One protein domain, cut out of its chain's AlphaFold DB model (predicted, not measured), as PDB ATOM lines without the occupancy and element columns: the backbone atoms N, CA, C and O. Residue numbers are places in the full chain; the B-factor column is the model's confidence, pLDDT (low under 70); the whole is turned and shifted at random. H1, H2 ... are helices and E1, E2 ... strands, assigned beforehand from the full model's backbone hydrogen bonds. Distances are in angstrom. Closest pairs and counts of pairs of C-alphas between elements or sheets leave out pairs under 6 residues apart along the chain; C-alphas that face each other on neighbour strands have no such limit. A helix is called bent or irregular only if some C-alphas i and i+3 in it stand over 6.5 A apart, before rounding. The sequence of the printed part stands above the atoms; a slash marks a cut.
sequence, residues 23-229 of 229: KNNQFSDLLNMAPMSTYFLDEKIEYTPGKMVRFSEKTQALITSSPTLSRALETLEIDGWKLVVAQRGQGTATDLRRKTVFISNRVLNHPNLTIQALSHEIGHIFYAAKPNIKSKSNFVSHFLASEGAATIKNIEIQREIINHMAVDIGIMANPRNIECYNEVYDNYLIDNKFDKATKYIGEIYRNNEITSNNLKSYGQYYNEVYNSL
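Overview. This is residues 23 to 229 of the 229 residues of an uncharacterized protein of Arsenophonus sp. ENCA (UniProt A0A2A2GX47). One long helix, H5, runs through the domain, with H4 packed between it and a small, strongly twisted sheet, and the helical hairpin H6 and H7 crossing H5 away from the sheet. H8 packs near the first residues of H5, while H3 packs on its later part, with H2 beside the beginning of H4. The printed part has 207 residues, with eight named helices and four named strands in the order H1 E1 H2 H3 E2 E3 E4 H4 H5 H6 H7 H8; the mixed sheet runs E1 E2 E4 E3, and the class is mixed, helices and strands. The whole is compact, with a radius of gyration of the C-alphas of 16.0 A and spans of 46 by 43 by 41 A.

Along the chain. H1 is residues 26 to 30, beginning at C-alpha 26 (109.198, 123.228, 132.660). E1 is residues 47 to 52, H2 57 to 64, and H3 67 to 78, 16.5 A long. E2 is residues 82 to 86, E3 93 to 95 and E4 100 to 103. H4, residues 111 to 126, is 22.4 A long. H5, residues 136 to 165, is 43.7 A long and begins at C-alpha 136 (143.939, 129.775, 125.696). H6, residues 175 to 191, is 25.1 A long and irregular, with C-alphas 176 and 179 7.2 A apart. H7 is residues 194 to 208, 20.7 A long, and H8 is 218 to 227, ending at C-alpha 227 (143.174, 121.904, 126.917).

Arrangement. H5 is the hub, touching five helices. It touches H4 at a steep tilt of 46 degrees, opposite ways, closest at the C-alphas of Gly 123 and Ala 150, 3.9 A. H7 touches H5 about perpendicular at 75 degrees, with C-alphas 148 and 198 closest at 4.1 A. H6 and H7 form a helical hairpin at a shallow tilt of 13 degrees. H8 touches H5, closest at C-alphas 140 and 222, 5.5 A. H3 touches H5 with residues 67 to 69 alone, C-alphas 68 and 157 being 6.4 A apart, and only grazes the sheet. H2 touches H4, closest at C-alphas 59 and 111, 4.6 A. H4 is on one face of the sheet, two layers of helix and strands, at a height over the sheet of 8.4 A. E1 and E2 are antiparallel, N 48 to O 85 at 3.2 A; E2 and E4 are parallel, N 84 to O 101 at 2.9 A; the hairpin E3 and E4 has N 95 to O 100 at 2.8 A. Every O i to N i+4 pair is within hydrogen-bond range in H2, H3, H5 and H8; the counts are 10 of 12 in H4, 11 of 13 in H6, 9 of 11 in H7 and 0 of 1 in H1, where 1 of 2 O i to N i+3 pairs is.

Size, cuts and confidence. The C-alphas farthest apart, those of Glu 57 and Ser 135, are 46.0 A apart. The printed part has no cut, and the link from H1 to E1 is long, 16 residues. Mean pLDDT of the printed part is 83.5; residues 23 to 46 are among those under 70.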
ATOM      1  N   LYS A  23     114.380 124.909 140.710       35.44
ATOM      2  CA  LYS A  23     112.952 125.194 140.586       35.44
ATOM      3  C   LYS A  23     112.448 124.456 139.353       35.44
ATOM      4  O   LYS A  23     112.953 124.682 138.255       35.44
ATOM      5  N   ASN A  24     111.481 123.564 139.578       34.16
ATOM      6  CA  ASN A  24     110.679 122.859 138.576       34.16
ATOM      7  C   ASN A  24     109.901 123.863 137.711       34.16
ATOM      8  O   ASN A  24     108.681 123.980 137.798       34.16
ATOM      9  N   ASN A  25     110.611 124.605 136.877       35.81
ATOM     10  CA  ASN A  25     110.024 125.340 135.783       35.81
ATOM     11  C   ASN A  25     110.206 124.428 134.576       35.81
ATOM     12  O   ASN A  25     111.335 124.097 134.243       35.81
ATOM     13  N   GLN A  26     109.129 124.043 133.889       37.66
ATOM     14  CA  GLN A  26     109.198 123.228 132.660       37.66
ATOM     15  C   GLN A  26     110.223 123.755 131.624       37.66
ATOM     16  O   GLN A  26     110.672 123.014 130.758       37.66
ATOM     17  N   PHE A  27     110.621 125.026 131.740       38.00
ATOM     18  CA  PHE A  27     111.674 125.682 130.974       38.00
ATOM     19  C   PHE A  27     113.113 125.262 131.323       38.00
ATOM     20  O   PHE A  27     113.924 125.196 130.406       38.00
ATOM     21  N   SER A  28     113.464 124.950 132.580       35.41
ATOM     22  CA  SER A  28     114.826 124.499 132.936       35.41
ATOM     23  C   SER A  28     115.108 123.076 132.444       35.41
ATOM     24  O   SER A  28     116.223 122.783 132.024       35.41
ATOM     25  N   ASP A  29     114.080 122.227 132.375       34.12
ATOM     26  CA  ASP A  29     114.187 120.876 131.811       34.12
ATOM     27  C   ASP A  29     114.326 120.872 130.277       34.12
ATOM     28  O   ASP A  29     114.913 119.949 129.702       34.12
ATOM     29  N   LEU A  30     113.825 121.923 129.616       35.56
ATOM     30  CA  LEU A  30     113.943 122.141 128.172       35.56
ATOM     31  C   LEU A  30     115.213 122.918 127.789       35.56
ATOM     32  O   LEU A  30     115.731 122.672 126.705       35.56
ATOM     33  N   LEU A  31     115.757 123.762 128.679       36.44
ATOM     34  CA  LEU A  31     117.052 124.449 128.521       36.44
ATOM     35  C   LEU A  31     118.274 123.548 128.779       36.44
ATOM     36  O   LEU A  31     119.406 123.985 128.580       36.44
ATOM     37  N   ASN A  32     118.074 122.282 129.159       34.75
ATOM     38  CA  ASN A  32     119.139 121.285 129.294       34.75
ATOM     39  C   ASN A  32     119.700 120.817 127.916       34.75
ATOM     40  O   ASN A  32     119.820 119.617 127.665       34.75
ATOM     41  N   MET A  33     120.010 121.751 127.000       33.66
ATOM     42  CA  MET A  33     120.471 121.513 125.614       33.66
ATOM     43  C   MET A  33     121.972 121.814 125.435       33.66
ATOM     44  O   MET A  33     122.431 122.884 125.827       33.66
ATOM     45  N   ALA A  34     122.791 120.858 124.988       37.12
ATOM     46  CA  ALA A  34     124.226 121.053 124.717       37.12
ATOM     47  C   ALA A  34     124.725 120.024 123.699       37.12
ATOM     48  O   ALA A  34     124.080 118.973 123.563       37.12
ATOM     49  N   PRO A  35     125.908 120.238 123.080       46.06
ATOM     50  CA  PRO A  35     126.686 121.488 122.907       46.06
ATOM     51  C   PRO A  35     126.257 122.234 121.622       46.06
ATOM     52  O   PRO A  35     125.914 121.568 120.663       46.06
ATOM     53  N   MET A  36     126.121 123.566 121.595       51.19
ATOM     54  CA  MET A  36     127.164 124.600 121.376       51.19
ATOM     55  C   MET A  36     127.847 124.610 120.004       51.19
ATOM     56  O   MET A  36     128.410 123.601 119.581       51.19
ATOM     57  N   SER A  37     127.907 125.783 119.357       40.75
ATOM     58  CA  SER A  37     128.718 125.959 118.153       40.75
ATOM     59  C   SER A  37     130.205 126.015 118.473       40.75
ATOM     60  O   SER A  37     130.690 126.865 119.216       40.75
ATOM     61  N   THR A  38     130.975 125.118 117.873       44.22
ATOM     62  CA  THR A  38     132.424 125.281 117.825       44.22
ATOM     63  C   THR A  38     132.973 124.667 116.544       44.22
ATOM     64  O   THR A  38     132.420 123.727 115.981       44.22
ATOM     65  N   TYR A  39     134.134 125.154 116.107       40.75
ATOM     66  CA  TYR A  39     134.989 124.437 115.151       40.75
ATOM     67  C   TYR A  39     135.487 123.080 115.699       40.75
ATOM     68  O   TYR A  39     136.105 122.305 114.970       40.75
ATOM     69  N   PHE A  40     135.240 122.800 116.979       46.44
ATOM     70  CA  PHE A  40     135.812 121.702 117.750       46.44
ATOM     71  C   PHE A  40     134.717 120.918 118.461       46.44
ATOM     72  O   PHE A  40     134.887 120.520 119.612       46.44
ATOM     73  N   LEU A  41     133.578 120.725 117.786       51.19
ATOM     74  CA  LEU A  41     132.594 119.773 118.263       51.19
ATOM     75  C   LEU A  41     133.314 118.446 118.496       51.19
ATOM     76  O   LEU A  41     133.948 117.911 117.583       51.19
ATOM     77  N   ASP A  42     133.227 117.960 119.735       46.03
ATOM     78  CA  ASP A  42     133.510 116.569 120.072       46.03
ATOM     79  C   ASP A  42     132.782 115.741 119.004       46.03
ATOM     80  O   ASP A  42     131.600 115.996 118.746       46.03
ATOM     81  N   GLU A  43     133.468 114.817 118.329       47.88
ATOM     82  CA  GLU A  43     132.997 114.097 117.126       47.88
ATOM     83  C   GLU A  43     131.702 113.271 117.343       47.88
ATOM     84  O   GLU A  43     131.278 112.509 116.478       47.88
ATOM     85  N   LYS A  44     131.064 113.432 118.505       54.50
ATOM     86  CA  LYS A  44     129.957 112.679 119.080       54.50
ATOM     87  C   LYS A  44     128.571 113.297 118.867       54.50
ATOM     88  O   LYS A  44     127.593 112.649 119.243       54.50
ATOM     89  N   ILE A  45     128.426 114.518 118.324       58.00
ATOM     90  CA  ILE A  45     127.083 114.962 117.896       58.00
ATOM     91  C   ILE A  45     126.739 114.216 116.611       58.00
ATOM     92  O   ILE A  45     127.280 114.477 115.535       58.00
ATOM     93  N   GLU A  46     125.812 113.278 116.741       68.50
ATOM     94  CA  GLU A  46     125.335 112.459 115.649       68.50
ATOM     95  C   GLU A  46     123.946 112.956 115.242       68.50
ATOM     96  O   GLU A  46     123.113 113.351 116.058       68.50
ATOM     97  N   TYR A  47     123.657 112.929 113.949       73.12
ATOM     98  CA  TYR A  47     122.315 113.218 113.452       73.12
ATOM     99  C   TYR A  47     121.623 111.922 113.076       73.12
ATOM    100  O   TYR A  47     122.262 110.906 112.806       73.12
ATOM    101  N   THR A  48     120.295 111.961 113.037       71.19
ATOM    102  CA  THR A  48     119.536 110.842 112.479       71.19
ATOM    103  C   THR A  48     119.723 110.851 110.955       71.19
ATOM    104  O   THR A  48     119.260 111.803 110.314       71.19
ATOM    105  N   PRO A  49     120.386 109.847 110.344       65.25
ATOM    106  CA  PRO A  49     120.647 109.859 108.908       65.25
ATOM    107  C   PRO A  49     119.348 109.986 108.102       65.25
ATOM    108  O   PRO A  49     118.343 109.355 108.422       65.25
ATOM    109  N   GLY A  50     119.349 110.842 107.077       64.88
ATOM    110  CA  GLY A  50     118.181 111.079 106.218       64.88
ATOM    111  C   GLY A  50     117.047 111.906 106.842       64.88
ATOM    112  O   GLY A  50     116.051 112.163 106.165       64.88
ATOM    113  N   LYS A  51     117.168 112.363 108.098       79.31
ATOM    114  CA  LYS A  51     116.128 113.161 108.762       79.31
ATOM    115  C   LYS A  51     116.433 114.661 108.712       79.31
ATOM    116  O   LYS A  51     117.039 115.227 109.624       79.31
ATOM    117  N   MET A  52     115.960 115.299 107.645       84.50
ATOM    118  CA  MET A  52     115.896 116.760 107.551       84.50
ATOM    119  C   MET A  52     114.835 117.313 108.506       84.50
ATOM    120  O   MET A  52     113.829 116.646 108.783       84.50
ATOM    121  N   VAL A  53     115.049 118.531 109.002       88.25
ATOM    122  CA  VAL A  53     114.021 119.230 109.783       88.25
ATOM    123  C   VAL A  53     112.807 119.495 108.891       88.25
ATOM    124  O   VAL A  53     112.934 120.003 107.781       88.25
ATOM    125  N   ARG A  54     111.621 119.131 109.382       89.00
ATOM    126  CA  ARG A  54     110.335 119.497 108.785       89.00
ATOM    127  C   ARG A  54     109.600 120.377 109.776       89.00
ATOM    128  O   ARG A  54     109.236 119.911 110.855       89.00
ATOM    129  N   PHE A  55     109.433 121.643 109.427       91.88
ATOM    130  CA  PHE A  55     108.755 122.604 110.280       91.88
ATOM    131  C   PHE A  55     107.239 122.410 110.230       91.88
ATOM    132  O   PHE A  55     106.672 122.117 109.180       91.88
ATOM    133  N   SER A  56     106.583 122.566 111.382       93.88
ATOM    134  CA  SER A  56     105.122 122.666 111.430       93.88
ATOM    135  C   SER A  56     104.654 123.957 110.750       93.88
ATOM    136  O   SER A  56     105.426 124.910 110.661       93.88
ATOM    137  N   GLU A  57     103.381 124.043 110.356       95.94
ATOM    138  CA  GLU A  57     102.808 125.281 109.797       95.94
ATOM    139  C   GLU A  57     102.998 126.485 110.732       95.94
ATOM    140  O   GLU A  57     103.367 127.570 110.290       95.94
ATOM    141  N   LYS A  58     102.834 126.282 112.047       96.44
ATOM    142  CA  LYS A  58     103.070 127.331 113.051       96.44
ATOM    143  C   LYS A  58     104.531 127.770 113.087       96.44
ATOM    144  O   LYS A  58     104.812 128.957 113.189       96.44
ATOM    145  N   THR A  59     105.459 126.820 113.002       96.81
ATOM    146  CA  THR A  59     106.895 127.121 112.950       96.81
ATOM    147  C   THR A  59     107.240 127.871 111.664       96.81
ATOM    148  O   THR A  59     107.985 128.843 111.712       96.81
ATOM    149  N   GLN A  60     106.651 127.481 110.533       97.00
ATOM    150  CA  GLN A  60     106.842 128.168 109.259       97.00
ATOM    151  C   GLN A  60     106.303 129.604 109.291       97.00
ATOM    152  O   GLN A  60     106.968 130.507 108.797       97.00
ATOM    153  N   ALA A  61     105.149 129.839 109.923       97.75
ATOM    154  CA  ALA A  61     104.601 131.185 110.091       97.75
ATOM    155  C   ALA A  61     105.535 132.102 110.905       97.75
ATOM    156  O   ALA A  61     105.710 133.263 110.545       97.75
ATOM    157  N   LEU A  62     106.171 131.573 111.959       98.25
ATOM    158  CA  LEU A  62     107.174 132.304 112.742       98.25
ATOM    159  C   LEU A  62     108.461 132.586 111.949       98.25
ATOM    160  O   LEU A  62     109.086 133.621 112.145       98.25
ATOM    161  N   ILE A  63     108.869 131.679 111.053       97.81
ATOM    162  CA  ILE A  63     110.004 131.924 110.149       97.81
ATOM    163  C   ILE A  63     109.688 133.106 109.234       97.81
ATOM    164  O   ILE A  63     110.463 134.057 109.168       97.81
ATOM    165  N   THR A  64     108.531 133.064 108.572       97.69
ATOM    166  CA  THR A  64     108.118 134.079 107.595       97.69
ATOM    167  C   THR A  64     107.892 135.459 108.222       97.69
ATOM    168  O   THR A  64     108.021 136.470 107.536       97.69
ATOM    169  N   SER A  65     107.580 135.536 109.519       98.12
ATOM    170  CA  SER A  65     107.395 136.816 110.215       98.12
ATOM    171  C   SER A  65     108.706 137.517 110.595       98.12
ATOM    172  O   SER A  65     108.675 138.700 110.934       98.12
ATOM    173  N   SER A  66     109.855 136.841 110.468       98.44
ATOM    174  CA  SER A  66     111.195 137.414 110.636       98.44
ATOM    175  C   SER A  66     111.936 137.475 109.290       98.44
ATOM    176  O   SER A  66     112.382 136.440 108.777       98.44
ATOM    177  N   PRO A  67     112.121 138.676 108.703       98.12
ATOM    178  CA  PRO A  67     112.941 138.853 107.505       98.12
ATOM    179  C   PRO A  67     114.374 138.342 107.685       98.12
ATOM    180  O   PRO A  67     114.932 137.744 106.762       98.12
ATOM    181  N   THR A  68     114.956 138.533 108.874       97.50
ATOM    182  CA  THR A  68     116.310 138.065 109.180       97.50
ATOM    183  C   THR A  68     116.394 136.545 109.153       97.50
ATOM    184  O   THR A  68     117.288 135.997 108.506       97.50
ATOM    185  N   LEU A  69     115.460 135.848 109.807       97.44
ATOM    186  CA  LEU A  69     115.452 134.386 109.838       97.44
ATOM    187  C   LEU A  69     115.138 133.784 108.466       97.44
ATOM    188  O   LEU A  69     115.815 132.846 108.048       97.44
ATOM    189  N   SER A  70     114.158 134.341 107.749       97.62
ATOM    190  CA  SER A  70     113.807 133.887 106.398       97.62
ATOM    191  C   SER A  70     115.014 133.967 105.460       97.62
ATOM    192  O   SER A  70     115.417 132.962 104.874       97.62
ATOM    193  N   ARG A  71     115.678 135.130 105.408       96.50
ATOM    194  CA  ARG A  71     116.868 135.328 104.571       96.50
ATOM    195  C   ARG A  71     118.039 134.450 105.001       96.50
ATOM    196  O   ARG A  71     118.800 133.982 104.153       96.50
ATOM    197  N   ALA A  72     118.209 134.240 106.306       95.19
ATOM    198  CA  ALA A  72     119.245 133.356 106.814       95.19
ATOM    199  C   ALA A  72     119.044 131.930 106.300       95.19
ATOM    200  O   ALA A  72     119.978 131.358 105.754       95.19
ATOM    201  N   LEU A  73     117.834 131.377 106.406       95.44
ATOM    202  CA  LEU A  73     117.544 130.017 105.944       95.44
ATOM    203  C   LEU A  73     117.727 129.857 104.429       95.44
ATOM    204  O   LEU A  73     118.331 128.873 104.009       95.44
ATOM    205  N   GLU A  74     117.305 130.842 103.634       94.94
ATOM    206  CA  GLU A  74     117.576 130.876 102.188       94.94
ATOM    207  C   GLU A  74     119.084 130.876 101.894       94.94
ATOM    208  O   GLU A  74     119.573 130.106 101.068       94.94
ATOM    209  N   THR A  75     119.849 131.714 102.602       93.00
ATOM    210  CA  THR A  75     121.308 131.808 102.424       93.00
ATOM    211  C   THR A  75     121.998 130.505 102.820       93.00
ATOM    212  O   THR A  75     122.889 130.040 102.116       93.00
ATOM    213  N   LEU A  76     121.569 129.884 103.921       92.12
ATOM    214  CA  LEU A  76     122.096 128.603 104.381       92.12
ATOM    215  C   LEU A  76     121.877 127.501 103.343       92.12
ATOM    216  O   LEU A  76     122.809 126.747 103.065       92.12
ATOM    217  N   GLU A  77     120.690 127.431 102.742       91.62
ATOM    218  CA  GLU A  77     120.400 126.479 101.668       91.62
ATOM    219  C   GLU A  77     121.318 126.700 100.455       91.62
ATOM    220  O   GLU A  77     121.968 125.755  99.999       91.62
ATOM    221  N   ILE A  78     121.446 127.948  99.992       93.69
ATOM    222  CA  ILE A  78     122.323 128.326  98.868       93.69
ATOM    223  C   ILE A  78     123.790 127.970  99.157       93.69
ATOM    224  O   ILE A  78     124.484 127.423  98.299       93.69
ATOM    225  N   ASP A  79     124.256 128.225 100.380       92.69
ATOM    226  CA  ASP A  79     125.637 127.984 100.808       92.69
ATOM    227  C   ASP A  79     125.932 126.506 101.141       92.69
ATOM    228  O   ASP A  79     127.051 126.168 101.565       92.69
ATOM    229  N   GLY A  80     124.953 125.617 100.945       93.00
ATOM    230  CA  GLY A  80     125.079 124.172 101.127       93.00
ATOM    231  C   GLY A  80     125.077 123.721 102.588       93.00
ATOM    232  O   GLY A  80     125.623 122.658 102.901       93.00
ATOM    233  N   TRP A  81     124.504 124.520 103.488       92.81
ATOM    234  CA  TRP A  81     124.290 124.115 104.870       92.81
ATOM    235  C   TRP A  81     123.166 123.095 104.990       92.81
ATOM    236  O   TRP A  81     122.198 123.085 104.233       92.81
ATOM    237  N   LYS A  82     123.283 122.234 105.997       91.56
ATOM    238  CA  LYS A  82     122.271 121.235 106.331       91.56
ATOM    239  C   LYS A  82     121.584 121.608 107.627       91.56
ATOM    240  O   LYS A  82     122.252 121.847 108.626       91.56
ATOM    241  N   LEU A  83     120.259 121.563 107.626       92.12
ATOM    242  CA  LEU A  83     119.453 121.646 108.834       92.12
ATOM    243  C   LEU A  83     118.877 120.261 109.156       92.12
ATOM    244  O   LEU A  83     117.987 119.761 108.459       92.12
ATOM    245  N   VAL A  84     119.405 119.617 110.196       91.00
ATOM    246  CA  VAL A  84     119.122 118.208 110.521       91.00
ATOM    247  C   VAL A  84     118.591 118.040 111.936       91.00
ATOM    248  O   VAL A  84     118.819 118.864 112.818       91.00
ATOM    249  N   VAL A  85     117.887 116.933 112.167       89.00
ATOM    250  CA  VAL A  85     117.428 116.567 113.511       89.00
ATOM    251  C   VAL A  85     118.551 115.851 114.264       89.00
ATOM    252  O   VAL A  85     119.037 114.804 113.815       89.00
ATOM    253  N   ALA A  86     118.933 116.392 115.421       83.81
ATOM    254  CA  ALA A  86     119.898 115.767 116.323       83.81
ATOM    255  C   ALA A  86     119.374 114.415 116.839       83.81
ATOM    256  O   ALA A  86     118.157 114.204 116.949       83.81
ATOM    257  N   GLN A  87     120.275 113.485 117.168       79.19
ATOM    258  CA  GLN A  87     119.870 112.234 117.807       79.19
ATOM    259  C   GLN A  87     119.158 112.471 119.148       79.19
ATOM    260  O   GLN A  87     119.291 113.506 119.806       79.19
ATOM    261  N   ARG A  88     118.356 111.486 119.571       69.81
ATOM    262  CA  ARG A  88     117.574 111.588 120.807       69.81
ATOM    263  C   ARG A  88     118.499 111.800 122.005       69.81
ATOM    264  O   ARG A  88     119.391 111.002 122.249       69.81
ATOM    265  N   GLY A  89     118.204 112.833 122.792       66.50
ATOM    266  CA  GLY A  89     118.984 113.177 123.982       66.50
ATOM    267  C   GLY A  89     120.124 114.155 123.714       66.50
ATOM    268  O   GLY A  89     120.698 114.646 124.677       66.50
ATOM    269  N   GLN A  90     120.396 114.487 122.450       73.38
ATOM    270  CA  GLN A  90     121.347 115.532 122.088       73.38
ATOM    271  C   GLN A  90     120.662 116.905 122.011       73.38
ATOM    272  O   GLN A  90     119.451 117.018 121.758       73.38
ATOM    273  N   GLY A  91     121.445 117.947 122.289       76.31
ATOM    274  CA  GLY A  91     121.012 119.333 122.211       76.31
ATOM    275  C   GLY A  91     120.910 119.858 120.783       76.31
ATOM    276  O   GLY A  91     120.949 119.115 119.803       76.31
ATOM    277  N   THR A  92     120.740 121.169 120.705       83.69
ATOM    278  CA  THR A  92     120.833 121.945 119.471       83.69
ATOM    279  C   THR A  92     122.280 122.443 119.331       83.69
ATOM    280  O   THR A  92     122.941 122.658 120.352       83.69
ATOM    281  N   ALA A  93     122.793 122.510 118.101       83.19
ATOM    282  CA  ALA A  93     124.198 122.801 117.824       83.19
ATOM    283  C   ALA A  93     124.419 123.374 116.423       83.19
ATOM    284  O   ALA A  93     123.666 123.066 115.496       83.19
ATOM    285  N   THR A  94     125.547 124.055 116.227       85.12
ATOM    286  CA  THR A  94     126.022 124.482 114.907       85.12
ATOM    287  C   THR A  94     127.450 124.020 114.664       85.12
ATOM    288  O   THR A  94     128.390 124.453 115.327       85.12
ATOM    289  N   ASP A  95     127.636 123.178 113.654       82.00
ATOM    290  CA  ASP A  95     128.947 122.770 113.168       82.00
ATOM    291  C   ASP A  95     129.354 123.624 111.965       82.00
ATOM    292  O   ASP A  95     128.903 123.407 110.832       82.00
ATOM    293  N   LEU A  96     130.249 124.581 112.215       79.56
ATOM    294  CA  LEU A  96     130.773 125.467 111.178       79.56
ATOM    295  C   LEU A  96     131.654 124.729 110.151       79.56
ATOM    296  O   LEU A  96     131.737 125.157 109.000       79.56
ATOM    297  N   ARG A  97     132.294 123.610 110.525       77.81
ATOM    298  CA  ARG A  97     133.156 122.821 109.624       77.81
ATOM    299  C   ARG A  97     132.335 121.946 108.688       77.81
ATOM    300  O   ARG A  97     132.631 121.876 107.498       77.81
ATOM    301  N   ARG A  98     131.317 121.269 109.222       81.19
ATOM    302  CA  ARG A  98     130.418 120.389 108.456       81.19
ATOM    303  C   ARG A  98     129.289 121.151 107.768       81.19
ATOM    304  O   ARG A  98     128.478 120.514 107.097       81.19
ATOM    305  N   LYS A  99     129.208 122.474 107.963       87.19
ATOM    306  CA  LYS A  99     128.086 123.317 107.537       87.19
ATOM    307  C   LYS A  99     126.746 122.699 107.939       87.19
ATOM    308  O   LYS A  99     125.895 122.417 107.100       87.19
ATOM    309  N   THR A 100     126.584 122.364 109.216       87.62
ATOM    310  CA  THR A 100     125.388 121.656 109.695       87.62
ATOM    311  C   THR A 100     124.843 122.302 110.961       87.62
ATOM    312  O   THR A 100     125.567 122.453 111.937       87.62
ATOM    313  N   VAL A 101     123.557 122.638 110.951       89.50
ATOM    314  CA  VAL A 101     122.785 123.021 112.134       89.50
ATOM    315  C   VAL A 101     121.979 121.807 112.586       89.50
ATOM    316  O   VAL A 101     121.218 121.219 111.813       89.50
ATOM    317  N   PHE A 102     122.152 121.429 113.843       86.81
ATOM    318  CA  PHE A 102     121.454 120.334 114.496       86.81
ATOM    319  C   PHE A 102     120.352 120.911 115.371       86.81
ATOM    320  O   PHE A 102     120.633 121.695 116.269       86.81
ATOM    321  N   ILE A 103     119.106 120.497 115.157       87.69
ATOM    322  CA  ILE A 103     117.981 120.879 116.016       87.69
ATOM    323  C   ILE A 103     117.594 119.702 116.896       87.69
ATOM    324  O   ILE A 103     117.314 118.605 116.397       87.69
ATOM    325  N   SER A 104     117.544 119.928 118.210       84.25
ATOM    326  CA  SER A 104     117.124 118.893 119.149       84.25
ATOM    327  C   SER A 104     115.701 118.424 118.855       84.25
ATOM    328  O   SER A 104     114.772 119.217 118.694       84.25
ATOM    329  N   ASN A 105     115.493 117.108 118.879       83.62
ATOM    330  CA  ASN A 105     114.164 116.535 118.698       83.62
ATOM    331  C   ASN A 105     113.155 116.958 119.783       83.62
ATOM    332  O   ASN A 105     111.951 116.846 119.559       83.62
ATOM    333  N   ARG A 106     113.635 117.453 120.932       82.75
ATOM    334  CA  ARG A 106     112.811 117.901 122.062       82.75
ATOM    335  C   ARG A 106     112.065 119.198 121.773       82.75
ATOM    336  O   ARG A 106     110.984 119.388 122.313       82.75
ATOM    337  N   VAL A 107     112.617 120.068 120.924       85.50
ATOM    338  CA  VAL A 107     112.003 121.374 120.634       85.50
ATOM    339  C   VAL A 107     111.133 121.366 119.388       85.50
ATOM    340  O   VAL A 107     110.254 122.210 119.292       85.50
ATOM    341  N   LEU A 108     111.301 120.397 118.479       85.62
ATOM    342  CA  LEU A 108     110.640 120.388 117.162       85.62
ATOM    343  C   LEU A 108     109.105 120.436 117.203       85.62
ATOM    344  O   LEU A 108     108.488 120.943 116.271       85.62
ATOM    345  N   ASN A 109     108.483 119.935 118.272       87.00
ATOM    346  CA  ASN A 109     107.025 119.978 118.445       87.00
ATOM    347  C   ASN A 109     106.531 121.268 119.130       87.00
ATOM    348  O   ASN A 109     105.334 121.428 119.363       87.00
ATOM    349  N   HIS A 110     107.438 122.189 119.450       92.31
ATOM    350  CA  HIS A 110     107.173 123.448 120.134       92.31
ATOM    351  C   HIS A 110     107.663 124.606 119.249       92.31
ATOM    352  O   HIS A 110     108.854 124.920 119.269       92.31
ATOM    353  N   PRO A 111     106.776 125.249 118.464       94.75
ATOM    354  CA  PRO A 111     107.167 126.259 117.481       94.75
ATOM    355  C   PRO A 111     108.055 127.370 118.049       94.75
ATOM    356  O   PRO A 111     109.135 127.600 117.517       94.75
ATOM    357  N   ASN A 112     107.667 127.979 119.174       93.69
ATOM    358  CA  ASN A 112     108.440 129.060 119.791       93.69
ATOM    359  C   ASN A 112     109.845 128.594 120.201       93.69
ATOM    360  O   ASN A 112     110.819 129.248 119.856       93.69
ATOM    361  N   LEU A 113     109.960 127.426 120.846       90.06
ATOM    362  CA  LEU A 113     111.256 126.872 121.258       90.06
ATOM    363  C   LEU A 113     112.119 126.462 120.061       90.06
ATOM    364  O   LEU A 113     113.337 126.601 120.102       90.06
ATOM    365  N   THR A 114     111.501 125.969 118.983       93.44
ATOM    366  CA  THR A 114     112.219 125.652 117.742       93.44
ATOM    367  C   THR A 114     112.851 126.906 117.154       93.44
ATOM    368  O   THR A 114     114.023 126.875 116.799       93.44
ATOM    369  N   ILE A 115     112.093 128.002 117.059       96.62
ATOM    370  CA  ILE A 115     112.588 129.254 116.476       96.62
ATOM    371  C   ILE A 115     113.591 129.938 117.392       96.62
ATOM    372  O   ILE A 115     114.618 130.403 116.910       96.62
ATOM    373  N   GLN A 116     113.346 129.933 118.700       94.62
ATOM    374  CA  GLN A 116     114.298 130.404 119.697       94.62
ATOM    375  C   GLN A 116     115.651 129.691 119.537       94.62
ATOM    376  O   GLN A 116     116.661 130.352 119.306       94.62
ATOM    377  N   ALA A 117     115.665 128.354 119.541       90.88
ATOM    378  CA  ALA A 117     116.894 127.579 119.369       90.88
ATOM    379  C   ALA A 117     117.549 127.816 117.998       90.88
ATOM    380  O   ALA A 117     118.740 128.097 117.916       90.88
ATOM    381  N   LEU A 118     116.767 127.766 116.917       93.81
ATOM    382  CA  LEU A 118     117.262 127.995 115.558       93.81
ATOM    383  C   LEU A 118     117.890 129.386 115.399       93.81
ATOM    384  O   LEU A 118     118.927 129.516 114.755       93.81
ATOM    385  N   SER A 119     117.287 130.417 115.992       95.62
ATOM    386  CA  SER A 119     117.786 131.793 115.925       95.62
ATOM    387  C   SER A 119     119.139 131.968 116.621       95.62
ATOM    388  O   SER A 119     120.001 132.667 116.086       95.62
ATOM    389  N   HIS A 120     119.354 131.286 117.755       93.81
ATOM    390  CA  HIS A 120     120.645 131.246 118.450       93.81
ATOM    391  C   HIS A 120     121.700 130.560 117.579       93.81
ATOM    392  O   HIS A 120     122.730 131.149 117.259       93.81
ATOM    393  N   GLU A 121     121.401 129.353 117.098       90.75
ATOM    394  CA  GLU A 121     122.331 128.564 116.285       90.75
ATOM    395  C   GLU A 121     122.773 129.267 115.002       90.75
ATOM    396  O   GLU A 121     123.960 129.343 114.682       90.75
ATOM    397  N   ILE A 122     121.822 129.856 114.280       91.06
ATOM    398  CA  ILE A 122     122.108 130.627 113.073       91.06
ATOM    399  C   ILE A 122     122.999 131.838 113.383       91.06
ATOM    400  O   ILE A 122     123.837 132.220 112.561       91.06
ATOM    401  N   GLY A 123     122.871 132.439 114.567       91.62
ATOM    402  CA  GLY A 123     123.709 133.563 114.969       91.62
ATOM    403  C   GLY A 123     125.198 133.224 115.053       91.62
ATOM    404  O   GLY A 123     126.028 134.078 114.738       91.62
ATOM    405  N   HIS A 124     125.550 131.970 115.339       90.06
ATOM    406  CA  HIS A 124     126.938 131.512 115.262       90.06
ATOM    407  C   HIS A 124     127.486 131.493 113.830       90.06
ATOM    408  O   HIS A 124     128.671 131.740 113.620       90.06
ATOM    409  N   ILE A 125     126.635 131.243 112.834       88.31
ATOM    410  CA  ILE A 125     127.027 131.237 111.416       88.31
ATOM    411  C   ILE A 125     127.328 132.658 110.936       88.31
ATOM    412  O   ILE A 125     128.280 132.880 110.189       88.31
ATOM    413  N   PHE A 126     126.552 133.637 111.408       84.38
ATOM    414  CA  PHE A 126     126.763 135.051 111.092       84.38
ATOM    415  C   PHE A 126     127.973 135.672 111.795       84.38
ATOM    416  O   PHE A 126     128.408 136.765 111.423       84.38
ATOM    417  N   TYR A 127     128.551 134.992 112.784       85.19
ATOM    418  CA  TYR A 127     129.770 135.445 113.433       85.19
ATOM    419  C   TYR A 127     130.994 135.162 112.545       85.19
ATOM    420  O   TYR A 127     131.676 134.147 112.656       85.19
ATOM    421  N   ALA A 128     131.287 136.099 111.640       67.38
ATOM    422  CA  ALA A 128     132.298 135.962 110.587       67.38
ATOM    423  C   ALA A 128     133.768 135.972 111.067       67.38
ATOM    424  O   ALA A 128     134.694 135.873 110.253       67.38
ATOM    425  N   ALA A 129     134.025 136.120 112.369       68.50
ATOM    426  CA  ALA A 129     135.385 136.146 112.889       68.50
ATOM    427  C   ALA A 129     136.017 134.748 112.794       68.50
ATOM    428  O   ALA A 129     135.480 133.767 113.301       68.50
ATOM    429  N   LYS A 130     137.206 134.642 112.189       70.25
ATOM    430  CA  LYS A 130     137.982 133.398 112.264       70.25
ATOM    431  C   LYS A 130     138.422 133.155 113.715       70.25
ATOM    432  O   LYS A 130     138.895 134.105 114.350       70.25
ATOM    433  N   PRO A 131     138.344 131.915 114.227       70.75
ATOM    434  CA  PRO A 131     138.847 131.595 115.554       70.75
ATOM    435  C   PRO A 131     140.308 131.998 115.725       70.75
ATOM    436  O   PRO A 131     141.186 131.566 114.974       70.75
ATOM    437  N   ASN A 132     140.583 132.817 116.739       72.75
ATOM    438  CA  ASN A 132     141.946 133.108 117.159       72.75
ATOM    439  C   ASN A 132     142.361 132.096 118.230       72.75
ATOM    440  O   ASN A 132     142.120 132.300 119.415       72.75
ATOM    441  N   ILE A 133     143.006 131.012 117.803       78.25
ATOM    442  CA  ILE A 133     143.388 129.895 118.679       78.25
ATOM    443  C   ILE A 133     144.845 129.964 119.170       78.25
ATOM    444  O   ILE A 133     145.370 128.987 119.686       78.25
ATOM    445  N   LYS A 134     145.520 131.115 119.018       82.69
ATOM    446  CA  LYS A 134     146.957 131.267 119.343       82.69
ATOM    447  C   LYS A 134     147.286 131.151 120.836       82.69
ATOM    448  O   LYS A 134     148.446 130.985 121.194       82.69
ATOM    449  N   SER A 135     146.297 131.328 121.703       89.25
ATOM    450  CA  SER A 135     146.433 131.162 123.147       89.25
ATOM    451  C   SER A 135     145.095 130.748 123.742       89.25
ATOM    452  O   SER A 135     144.041 131.044 123.176       89.25
ATOM    453  N   LYS A 136     145.136 130.140 124.930       88.06
ATOM    454  CA  LYS A 136     143.939 129.775 125.696       88.06
ATOM    455  C   LYS A 136     142.988 130.954 125.895       88.06
ATOM    456  O   LYS A 136     141.788 130.827 125.693       88.06
ATOM    457  N   SER A 137     143.535 132.117 126.251       91.25
ATOM    458  CA  SER A 137     142.746 133.335 126.452       91.25
ATOM    459  C   SER A 137     142.050 133.774 125.159       91.25
ATOM    460  O   SER A 137     140.841 133.995 125.158       91.25
ATOM    461  N   ASN A 138     142.778 133.805 124.035       87.12
ATOM    462  CA  ASN A 138     142.202 134.178 122.742       87.12
ATOM    463  C   ASN A 138     141.114 133.194 122.295       87.12
ATOM    464  O   ASN A 138     140.078 133.628 121.794       87.12
ATOM    465  N   PHE A 139     141.336 131.896 122.516       85.56
ATOM    466  CA  PHE A 139     140.367 130.847 122.223       85.56
ATOM    467  C   PHE A 139     139.073 131.068 123.011       85.56
ATOM    468  O   PHE A 139     138.004 131.216 122.422       85.56
ATOM    469  N   VAL A 140     139.172 131.160 124.340       88.00
ATOM    470  CA  VAL A 140     138.006 131.301 125.220       88.00
ATOM    471  C   VAL A 140     137.250 132.590 124.915       88.00
ATOM    472  O   VAL A 140     136.037 132.559 124.736       88.00
ATOM    473  N   SER A 141     137.947 133.720 124.785       90.44
ATOM    474  CA  SER A 141     137.307 134.997 124.451       90.44
ATOM    475  C   SER A 141     136.651 134.995 123.068       90.44
ATOM    476  O   SER A 141     135.621 135.642 122.895       90.44
ATOM    477  N   HIS A 142     137.204 134.277 122.085       87.50
ATOM    478  CA  HIS A 142     136.590 134.161 120.763       87.50
ATOM    479  C   HIS A 142     135.245 133.431 120.824       87.50
ATOM    480  O   HIS A 142     134.259 133.936 120.292       87.50
ATOM    481  N   PHE A 143     135.197 132.271 121.482       87.69
ATOM    482  CA  PHE A 143     133.973 131.477 121.548       87.69
ATOM    483  C   PHE A 143     132.919 132.084 122.481       87.69
ATOM    484  O   PHE A 143     131.739 132.056 122.155       87.69
ATOM    485  N   LEU A 144     133.318 132.760 123.562       91.62
ATOM    486  CA  LEU A 144     132.378 133.561 124.356       91.62
ATOM    487  C   LEU A 144     131.764 134.708 123.541       91.62
ATOM    488  O   LEU A 144     130.572 134.974 123.651       91.62
ATOM    489  N   ALA A 145     132.545 135.373 122.684       92.62
ATOM    490  CA  ALA A 145     131.994 136.372 121.772       92.62
ATOM    491  C   ALA A 145     131.073 135.749 120.702       92.62
ATOM    492  O   ALA A 145     130.118 136.400 120.285       92.62
ATOM    493  N   SER A 146     131.310 134.495 120.301       91.44
ATOM    494  CA  SER A 146     130.388 133.738 119.439       91.44
ATOM    495  C   SER A 146     129.029 133.512 120.114       91.44
ATOM    496  O   SER A 146     128.005 133.737 119.473       91.44
ATOM    497  N   GLU A 147     128.994 133.161 121.409       92.56
ATOM    498  CA  GLU A 147     127.735 133.115 122.181       92.56
ATOM    499  C   GLU A 147     127.044 134.475 122.199       92.56
ATOM    500  O   GLU A 147     125.848 134.575 121.943       92.56
ATOM    501  N   GLY A 148     127.811 135.549 122.407       94.75
ATOM    502  CA  GLY A 148     127.267 136.899 122.349       94.75
ATOM    503  C   GLY A 148     126.641 137.254 121.000       94.75
ATOM    504  O   GLY A 148     125.586 137.886 120.961       94.75
ATOM    505  N   ALA A 149     127.251 136.827 119.892       94.62
ATOM    506  CA  ALA A 149     126.692 137.010 118.553       94.62
ATOM    507  C   ALA A 149     125.401 136.203 118.351       94.62
ATOM    508  O   ALA A 149     124.433 136.728 117.792       94.62
ATOM    509  N   ALA A 150     125.363 134.968 118.851       94.38
ATOM    510  CA  ALA A 150     124.178 134.119 118.824       94.38
ATOM    511  C   ALA A 150     123.007 134.712 119.611       94.38
ATOM    512  O   ALA A 150     121.902 134.838 119.077       94.38
ATOM    513  N   THR A 151     123.260 135.199 120.827       96.25
ATOM    514  CA  THR A 151     122.248 135.879 121.642       96.25
ATOM    515  C   THR A 151     121.727 137.146 120.963       96.25
ATOM    516  O   THR A 151     120.517 137.360 120.926       96.25
ATOM    517  N   ILE A 152     122.606 137.969 120.373       97.38
ATOM    518  CA  ILE A 152     122.190 139.162 119.613       97.38
ATOM    519  C   ILE A 152     121.267 138.774 118.458       97.38
ATOM    520  O   ILE A 152     120.227 139.406 118.273       97.38
ATOM    521  N   LYS A 153     121.605 137.717 117.709       97.38
ATOM    522  CA  LYS A 153     120.779 137.255 116.589       97.38
ATOM    523  C   LYS A 153     119.427 136.704 117.052       97.38
ATOM    524  O   LYS A 153     118.416 136.980 116.408       97.38
ATOM    525  N   ASN A 154     119.381 135.984 118.175       97.62
ATOM    526  CA  ASN A 154     118.118 135.554 118.775       97.62
ATOM    527  C   ASN A 154     117.252 136.762 119.165       97.62
ATOM    528  O   ASN A 154     116.067 136.758 118.837       97.62
ATOM    529  N   ILE A 155     117.818 137.789 119.809       98.56
ATOM    530  CA  ILE A 155     117.078 139.006 120.191       98.56
ATOM    531  C   ILE A 155     116.532 139.730 118.955       98.56
ATOM    532  O   ILE A 155     115.372 140.133 118.942       98.56
ATOM    533  N   GLU A 156     117.338 139.872 117.904       98.44
ATOM    534  CA  GLU A 156     116.918 140.497 116.644       98.44
ATOM    535  C   GLU A 156     115.701 139.786 116.037       98.44
ATOM    536  O   GLU A 156     114.668 140.414 115.806       98.44
ATOM    537  N   ILE A 157     115.783 138.462 115.871       98.62
ATOM    538  CA  ILE A 157     114.694 137.640 115.322       98.62
ATOM    539  C   ILE A 157     113.463 137.678 116.235       98.62
ATOM    540  O   ILE A 157     112.338 137.815 115.755       98.62
ATOM    541  N   GLN A 158     113.652 137.602 117.554       98.62
ATOM    542  CA  GLN A 158     112.560 137.689 118.524       98.62
ATOM    543  C   GLN A 158     111.802 139.017 118.393       98.62
ATOM    544  O   GLN A 158     110.573 139.014 118.337       98.62
ATOM    545  N   ARG A 159     112.513 140.141 118.259       98.62
ATOM    546  CA  ARG A 159     111.902 141.466 118.081       98.62
ATOM    547  C   ARG A 159     111.176 141.610 116.750       98.62
ATOM    548  O   ARG A 159     110.107 142.213 116.718       98.62
ATOM    549  N   GLU A 160     111.712 141.050 115.669       98.69
ATOM    550  CA  GLU A 160     111.017 141.024 114.375       98.69
ATOM    551  C   GLU A 160     109.676 140.282 114.471       98.69
ATOM    552  O   GLU A 160     108.650 140.808 114.040       98.69
ATOM    553  N   ILE A 161     109.659 139.111 115.115       98.62
ATOM    554  CA  ILE A 161     108.442 138.306 115.293       98.62
ATOM    555  C   ILE A 161     107.437 139.020 116.206       98.62
ATOM    556  O   ILE A 161     106.249 139.081 115.877       98.62
ATOM    557  N   ILE A 162     107.889 139.610 117.319       98.50
ATOM    558  CA  ILE A 162     107.023 140.410 118.201       98.50
ATOM    559  C   ILE A 162     106.389 141.562 117.415       98.50
ATOM    560  O   ILE A 162     105.178 141.753 117.484       98.50
ATOM    561  N   ASN A 163     107.179 142.295 116.625       98.44
ATOM    562  CA  ASN A 163     106.686 143.433 115.850       98.44
ATOM    563  C   ASN A 163     105.698 143.025 114.749       98.44
ATOM    564  O   ASN A 163     104.771 143.775 114.456       98.44
ATOM    565  N   HIS A 164     105.886 141.856 114.135       98.19
ATOM    566  CA  HIS A 164     105.038 141.400 113.035       98.19
ATOM    567  C   HIS A 164     103.730 140.763 113.522       98.19
ATOM    568  O   HIS A 164     102.676 140.987 112.930       98.19
ATOM    569  N   MET A 165     103.781 139.935 114.571       97.00
ATOM    570  CA  MET A 165     102.644 139.088 114.962       97.00
ATOM    571  C   MET A 165     102.361 139.031 116.467       97.00
ATOM    572  O   MET A 165     101.548 138.213 116.892       97.00
ATOM    573  N   ALA A 166     103.006 139.883 117.272       97.25
ATOM    574  CA  ALA A 166     102.833 139.966 118.728       97.25
ATOM    575  C   ALA A 166     103.092 138.643 119.479       97.25
ATOM    576  O   ALA A 166     102.552 138.415 120.562       97.25
ATOM    577  N   VAL A 167     103.929 137.768 118.913       97.19
ATOM    578  CA  VAL A 167     104.355 136.514 119.548       97.19
ATOM    579  C   VAL A 167     105.771 136.675 120.079       97.19
ATOM    580  O   VAL A 167     106.682 136.990 119.321       97.19
ATOM    581  N   ASP A 168     105.965 136.394 121.365       97.44
ATOM    582  CA  ASP A 168     107.294 136.317 121.969       97.44
ATOM    583  C   ASP A 168     107.802 134.865 121.960       97.44
ATOM    584  O   ASP A 168     107.212 133.964 122.567       97.44
ATOM    585  N   ILE A 169     108.898 134.630 121.235       95.50
ATOM    586  CA  ILE A 169     109.601 133.339 121.206       95.50
ATOM    587  C   ILE A 169     110.597 133.179 122.367       95.50
ATOM    588  O   ILE A 169     111.092 132.077 122.592       95.50
ATOM    589  N   GLY A 170     110.878 134.255 123.106       94.81
ATOM    590  CA  GLY A 170     111.871 134.327 124.170       94.81
ATOM    591  C   GLY A 170     113.321 134.379 123.674       94.81
ATOM    592  O   GLY A 170     113.617 134.326 122.479       94.81
ATOM    593  N   ILE A 171     114.250 134.429 124.630       92.31
ATOM    594  CA  ILE A 171     115.706 134.406 124.406       92.31
ATOM    595  C   ILE A 171     116.284 133.134 125.035       92.31
ATOM    596  O   ILE A 171     115.930 132.810 126.170       92.31
ATOM    597  N   MET A 172     117.124 132.400 124.298       87.44
ATOM    598  CA  MET A 172     117.736 131.135 124.721       87.44
ATOM    599  C   MET A 172     118.837 131.373 125.760       87.44
ATOM    600  O   MET A 172     120.024 131.271 125.470       87.44
ATOM    601  N   ALA A 173     118.439 131.727 126.977       86.69
ATOM    602  CA  ALA A 173     119.367 132.046 128.048       86.69
ATOM    603  C   ALA A 173     118.749 131.889 129.441       86.69
ATOM    604  O   ALA A 173     117.529 131.757 129.591       86.69
ATOM    605  N   ASN A 174     119.581 131.965 130.481       84.12
ATOM    606  CA  ASN A 174     119.109 132.069 131.851       84.12
ATOM    607  C   ASN A 174     118.266 133.351 132.021       84.12
ATOM    608  O   ASN A 174     118.767 134.451 131.760       84.12
ATOM    609  N   PRO A 175     117.021 133.254 132.534       84.38
ATOM    610  CA  PRO A 175     116.141 134.409 132.708       84.38
ATOM    611  C   PRO A 175     116.761 135.581 133.474       84.38
ATOM    612  O   PRO A 175     116.437 136.732 133.196       84.38
ATOM    613  N   ARG A 176     117.693 135.312 134.400       86.94
ATOM    614  CA  ARG A 176     118.365 136.356 135.189       86.94
ATOM    615  C   ARG A 176     119.291 137.263 134.368       86.94
ATOM    616  O   ARG A 176     119.641 138.337 134.842       86.94
ATOM    617  N   ASN A 177     119.706 136.823 133.179       89.00
ATOM    618  CA  ASN A 177     120.625 137.554 132.308       89.00
ATOM    619  C   ASN A 177     119.890 138.292 131.172       89.00
ATOM    620  O   ASN A 177     120.471 139.179 130.547       89.00
ATOM    621  N   ILE A 178     118.612 137.962 130.919       91.56
ATOM    622  CA  ILE A 178     117.827 138.469 129.779       91.56
ATOM    623  C   ILE A 178     117.737 139.999 129.757       91.56
ATOM    624  O   ILE A 178     117.836 140.598 128.684       91.56
ATOM    625  N   GLU A 179     117.564 140.640 130.916       94.50
ATOM    626  CA  GLU A 179     117.529 142.107 131.016       94.50
ATOM    627  C   GLU A 179     118.829 142.717 130.474       94.50
ATOM    628  O   GLU A 179     118.804 143.587 129.607       94.50
ATOM    629  N   CYS A 180     119.971 142.180 130.900       95.38
ATOM    630  CA  CYS A 180     121.279 142.664 130.481       95.38
ATOM    631  C   CYS A 180     121.584 142.378 129.012       95.38
ATOM    632  O   CYS A 180     122.234 143.189 128.355       95.38
ATOM    633  N   TYR A 181     121.108 141.260 128.466       96.19
ATOM    634  CA  TYR A 181     121.267 140.978 127.040       96.19
ATOM    635  C   TYR A 181     120.459 141.934 126.169       96.19
ATOM    636  O   TYR A 181     120.991 142.439 125.181       96.19
ATOM    637  N   ASN A 182     119.221 142.244 126.562       97.62
ATOM    638  CA  ASN A 182     118.426 143.263 125.879       97.62
ATOM    639  C   ASN A 182     119.081 144.640 125.963       97.62
ATOM    640  O   ASN A 182     119.208 145.303 124.940       97.62
ATOM    641  N   GLU A 183     119.580 145.031 127.136       96.06
ATOM    642  CA  GLU A 183     120.256 146.319 127.299       96.06
ATOM    643  C   GLU A 183     121.515 146.429 126.420       96.06
ATOM    644  O   GLU A 183     121.746 147.442 125.757       96.06
ATOM    645  N   VAL A 184     122.342 145.377 126.379       96.81
ATOM    646  CA  VAL A 184     123.530 145.346 125.513       96.81
ATOM    647  C   VAL A 184     123.126 145.417 124.037       96.81
ATOM    648  O   VAL A 184     123.771 146.141 123.274       96.81
ATOM    649  N   TYR A 185     122.065 144.713 123.635       97.62
ATOM    650  CA  TYR A 185     121.527 144.762 122.274       97.62
ATOM    651  C   TYR A 185     121.015 146.166 121.905       97.62
ATOM    652  O   TYR A 185     121.375 146.694 120.854       97.62
ATOM    653  N   ASP A 186     120.246 146.807 122.786       97.12
ATOM    654  CA  ASP A 186     119.725 148.167 122.587       97.12
ATOM    655  C   ASP A 186     120.853 149.188 122.449       97.12
ATOM    656  O   ASP A 186     120.878 149.996 121.518       97.12
ATOM    657  N   ASN A 187     121.851 149.101 123.331       95.56
ATOM    658  CA  ASN A 187     123.039 149.940 123.253       95.56
ATOM    659  C   ASN A 187     123.824 149.690 121.959       95.56
ATOM    660  O   ASN A 187     124.340 150.636 121.366       95.56
ATOM    661  N   TYR A 188     123.906 148.440 121.492       95.19
ATOM    662  CA  TYR A 188     124.521 148.110 120.207       95.19
ATOM    663  C   TYR A 188     123.834 148.825 119.042       95.19
ATOM    664  O   TYR A 188     124.548 149.411 118.227       95.19
ATOM    665  N   LEU A 189     122.499 148.823 118.985       95.31
ATOM    666  CA  LEU A 189     121.752 149.491 117.917       95.31
ATOM    667  C   LEU A 189     122.010 151.004 117.877       95.31
ATOM    668  O   LEU A 189     122.079 151.585 116.797       95.31
ATOM    669  N   ILE A 190     122.200 151.635 119.038       94.88
ATOM    670  CA  ILE A 190     122.491 153.074 119.142       94.88
ATOM    671  C   ILE A 190     123.939 153.375 118.738       94.88
ATOM    672  O   ILE A 190     124.221 154.315 117.998       94.88
ATOM    673  N   ASP A 191     124.885 152.594 119.255       92.75
ATOM    674  CA  ASP A 191     126.316 152.861 119.114       92.75
ATOM    675  C   ASP A 191     126.947 152.296 117.840       92.75
ATOM    676  O   ASP A 191     128.101 152.629 117.548       92.75
ATOM    677  N   ASN A 192     126.258 151.372 117.166       92.62
ATOM    678  CA  ASN A 192     126.759 150.550 116.065       92.62
ATOM    679  C   ASN A 192     128.100 149.852 116.393       92.62
ATOM    680  O   ASN A 192     129.075 149.917 115.644       92.62
ATOM    681  N   LYS A 193     128.185 149.220 117.575       93.81
ATOM    682  CA  LYS A 193     129.410 148.562 118.089       93.81
ATOM    683  C   LYS A 193     129.200 147.068 118.348       93.81
ATOM    684  O   LYS A 193     129.346 146.619 119.486       93.81
ATOM    685  N   PHE A 194     128.908 146.310 117.289       93.19
ATOM    686  CA  PHE A 194     128.642 144.865 117.351       93.19
ATOM    687  C   PHE A 194     129.743 144.085 118.091       93.19
ATOM    688  O   PHE A 194     129.462 143.424 119.083       93.19
ATOM    689  N   ASP A 195     131.014 144.269 117.715       91.94
ATOM    690  CA  ASP A 195     132.157 143.585 118.349       91.94
ATOM    691  C   ASP A 195     132.304 143.855 119.850       91.94
ATOM    692  O   ASP A 195     132.904 143.061 120.577       91.94
ATOM    693  N   LYS A 196     131.833 145.013 120.329       92.56
ATOM    694  CA  LYS A 196     131.828 145.292 121.768       92.56
ATOM    695  C   LYS A 196     130.666 144.568 122.431       92.56
ATOM    696  O   LYS A 196     130.879 143.939 123.459       92.56
ATOM    697  N   ALA A 197     129.479 144.627 121.840       95.25
ATOM    698  CA  ALA A 197     128.285 143.990 122.378       95.25
ATOM    699  C   ALA A 197     128.430 142.467 122.502       95.25
ATOM    700  O   ALA A 197     128.148 141.918 123.565       95.25
ATOM    701  N   THR A 198     128.980 141.801 121.482       94.50
ATOM    702  CA  THR A 198     129.260 140.357 121.531       94.50
ATOM    703  C   THR A 198     130.220 140.001 122.665       94.50
ATOM    704  O   THR A 198     129.980 139.045 123.398       94.50
ATOM    705  N   LYS A 199     131.269 140.805 122.883       93.19
ATOM    706  CA  LYS A 199     132.204 140.619 124.005       93.19
ATOM    707  C   LYS A 199     131.537 140.831 125.360       93.19
ATOM    708  O   LYS A 199     131.781 140.048 126.269       93.19
ATOM    709  N   TYR A 200     130.696 141.853 125.505       94.31
ATOM    710  CA  TYR A 200     129.984 142.104 126.759       94.31
ATOM    711  C   TYR A 200     129.039 140.958 127.123       94.31
ATOM    712  O   TYR A 200     129.098 140.460 128.247       94.31
ATOM    713  N   ILE A 201     128.221 140.497 126.173       95.19
ATOM    714  CA  ILE A 201     127.351 139.334 126.387       95.19
ATOM    715  C   ILE A 201     128.190 138.086 126.672       95.19
ATOM    716  O   ILE A 201     127.876 137.352 127.605       95.19
ATOM    717  N   GLY A 202     129.288 137.885 125.937       93.25
ATOM    718  CA  GLY A 202     130.211 136.772 126.149       93.25
ATOM    719  C   GLY A 202     130.802 136.725 127.562       93.25
ATOM    720  O   GLY A 202     130.888 135.654 128.160       93.25
ATOM    721  N   GLU A 203     131.160 137.872 128.140       93.00
ATOM    722  CA  GLU A 203     131.663 137.930 129.519       93.00
ATOM    723  C   GLU A 203     130.569 137.654 130.563       93.00
ATOM    724  O   GLU A 203     130.845 137.005 131.572       93.00
ATOM    725  N   ILE A 204     129.314 138.039 130.307       91.12
ATOM    726  CA  ILE A 204     128.186 137.593 131.140       91.12
ATOM    727  C   ILE A 204     128.025 136.066 131.012       91.12
ATOM    728  O   ILE A 204     127.985 135.372 132.030       91.12
ATOM    729  N   TYR A 205     128.012 135.531 129.784       88.88
ATOM    730  CA  TYR A 205     127.909 134.091 129.491       88.88
ATOM    731  C   TYR A 205     128.952 133.263 130.242       88.88
ATOM    732  O   TYR A 205     128.623 132.222 130.811       88.88
ATOM    733  N   ARG A 206     130.202 133.751 130.290       91.06
ATOM    734  CA  ARG A 206     131.367 133.064 130.875       91.06
ATOM    735  C   ARG A 206     131.059 132.382 132.205       91.06
ATOM    736  O   ARG A 206     131.471 131.240 132.398       91.06
ATOM    737  N   ASN A 207     130.369 133.081 133.103       86.50
ATOM    738  CA  ASN A 207     130.108 132.618 134.467       86.50
ATOM    739  C   ASN A 207     128.618 132.506 134.802       86.50
ATOM    740  O   ASN A 207     128.275 131.888 135.806       86.50
ATOM    741  N   ASN A 208     127.734 133.108 134.000       84.75
ATOM    742  CA  ASN A 208     126.317 133.223 134.343       84.75
ATOM    743  C   ASN A 208     125.401 132.328 133.501       84.75
ATOM    744  O   ASN A 208     124.216 132.240 133.830       84.75
ATOM    745  N   GLU A 209     125.946 131.648 132.491       86.25
ATOM    746  CA  GLU A 209     125.280 130.604 131.711       86.25
ATOM    747  C   GLU A 209     125.956 129.252 131.939       86.25
ATOM    748  O   GLU A 209     127.167 129.171 132.182       86.25
ATOM    749  N   ILE A 210     125.164 128.182 131.878       80.00
ATOM    750  CA  ILE A 210     125.600 126.820 132.191       80.00
ATOM    751  C   ILE A 210     125.406 125.933 130.973       80.00
ATOM    752  O   ILE A 210     124.335 125.881 130.374       80.00
ATOM    753  N   THR A 211     126.470 125.233 130.601       70.38
ATOM    754  CA  THR A 211     126.418 124.205 129.565       70.38
ATOM    755  C   THR A 211     125.622 123.020 130.089       70.38
ATOM    756  O   THR A 211     125.841 122.541 131.198       70.38
ATOM    757  N   SER A 212     124.670 122.518 129.322       65.38
ATOM    758  CA  SER A 212     123.777 121.485 129.857       65.38
ATOM    759  C   SER A 212     124.309 120.050 129.773       65.38
ATOM    760  O   SER A 212     123.751 119.159 130.405       65.38
ATOM    761  N   ASN A 213     125.374 119.796 129.006       57.59
ATOM    762  CA  ASN A 213     125.951 118.457 128.855       57.59
ATOM    763  C   ASN A 213     126.782 118.054 130.073       57.59
ATOM    764  O   ASN A 213     126.834 116.875 130.408       57.59
ATOM    765  N   ASN A 214     127.460 119.010 130.707       65.75
ATOM    766  CA  ASN A 214     128.345 118.749 131.839       65.75
ATOM    767  C   ASN A 214     128.129 119.704 133.025       65.75
ATOM    768  O   ASN A 214     128.860 119.608 134.008       65.75
ATOM    769  N   LEU A 215     127.123 120.583 132.941       76.44
ATOM    770  CA  LEU A 215     126.714 121.522 133.990       76.44
ATOM    771  C   LEU A 215     127.824 122.488 134.433       76.44
ATOM    772  O   LEU A 215     127.798 122.996 135.553       76.44
ATOM    773  N   LYS A 216     128.789 122.774 133.550       79.56
ATOM    774  CA  LYS A 216     129.869 123.743 133.792       79.56
ATOM    775  C   LYS A 216     129.505 125.116 133.260       79.56
ATOM    776  O   LYS A 216     128.733 125.235 132.305       79.56
ATOM    777  N   SER A 217     130.129 126.151 133.818       87.06
ATOM    778  CA  SER A 217     130.066 127.472 133.195       87.06
ATOM    779  C   SER A 217     130.703 127.441 131.804       87.06
ATOM    780  O   SER A 217     131.614 126.649 131.539       87.06
ATOM    781  N   TYR A 218     130.266 128.320 130.906       85.25
ATOM    782  CA  TYR A 218     130.835 128.388 129.554       85.25
ATOM    783  C   TYR A 218     132.335 128.719 129.578       85.25
ATOM    784  O   TYR A 218     133.108 128.198 128.774       85.25
ATOM    785  N   GLY A 219     132.784 129.521 130.548       88.50
ATOM    786  CA  GLY A 219     134.200 129.790 130.768       88.50
ATOM    787  C   GLY A 219     134.992 128.530 131.121       88.50
ATOM    788  O   GLY A 219     136.065 128.308 130.563       88.50
ATOM    789  N   GLN A 220     134.476 127.688 132.021       87.44
ATOM    790  CA  GLN A 220     135.096 126.399 132.359       87.44
ATOM    791  C   GLN A 220     135.093 125.449 131.161       87.44
ATOM    792  O   GLN A 220     136.130 124.878 130.836       87.44
ATOM    793  N   TYR A 221     133.959 125.341 130.468       84.31
ATOM    794  CA  TYR A 221     133.823 124.497 129.288       84.31
ATOM    795  C   TYR A 221     134.859 124.851 128.213       84.31
ATOM    796  O   TYR A 221     135.644 123.997 127.808       84.31
ATOM    797  N   TYR A 222     134.941 126.119 127.792       85.25
ATOM    798  CA  TYR A 222     135.880 126.517 126.738       85.25
ATOM    799  C   TYR A 222     137.347 126.387 127.167       85.25
ATOM    800  O   TYR A 222     138.213 126.112 126.335       85.25
ATOM    801  N   ASN A 223     137.635 126.531 128.464       88.62
ATOM    802  CA  ASN A 223     138.961 126.251 129.008       88.62
ATOM    803  C   ASN A 223     139.349 124.772 128.865       88.62
ATOM    804  O   ASN A 223     140.520 124.485 128.617       88.62
ATOM    805  N   GLU A 224     138.403 123.855 129.057       84.75
ATOM    806  CA  GLU A 224     138.625 122.415 128.914       84.75
ATOM    807  C   GLU A 224     138.755 121.999 127.454       84.75
ATOM    808  O   GLU A 224     139.684 121.262 127.135       84.75
ATOM    809  N   VAL A 225     137.906 122.535 126.569       80.19
ATOM    810  CA  VAL A 225     138.012 122.286 125.122       80.19
ATOM    811  C   VAL A 225     139.398 122.677 124.617       80.19
ATOM    812  O   VAL A 225     140.046 121.868 123.963       80.19
ATOM    813  N   TYR A 226     139.901 123.866 124.976       81.44
ATOM    814  CA  TYR A 226     141.254 124.281 124.589       81.44
ATOM    815  C   TYR A 226     142.338 123.326 125.102       81.44
ATOM    816  O   TYR A 226     143.301 123.057 124.396       81.44
ATOM    817  N   ASN A 227     142.199 122.824 126.331       83.44
ATOM    818  CA  ASN A 227     143.174 121.904 126.917       83.44
ATOM    819  C   ASN A 227     143.178 120.517 126.237       83.44
ATOM    820  O   ASN A 227     144.111 119.753 126.467       83.44
ATOM    821  N   SER A 228     142.140 120.182 125.462       76.00
ATOM    822  CA  SER A 228     142.037 118.932 124.692       76.00
ATOM    823  C   SER A 228     142.440 119.050 123.216       76.00
ATOM    824  O   SER A 228     142.380 118.042 122.514       76.00
ATOM    825  N   LEU A 229     142.807 120.252 122.745       73.50
ATOM    826  CA  LEU A 229     143.345 120.486 121.394       73.50
ATOM    827  C   LEU A 229     144.827 120.113 121.313       73.50
ATOM    828  O   LEU A 229     145.227 119.616 120.238       73.50
TER     829      LEU A 229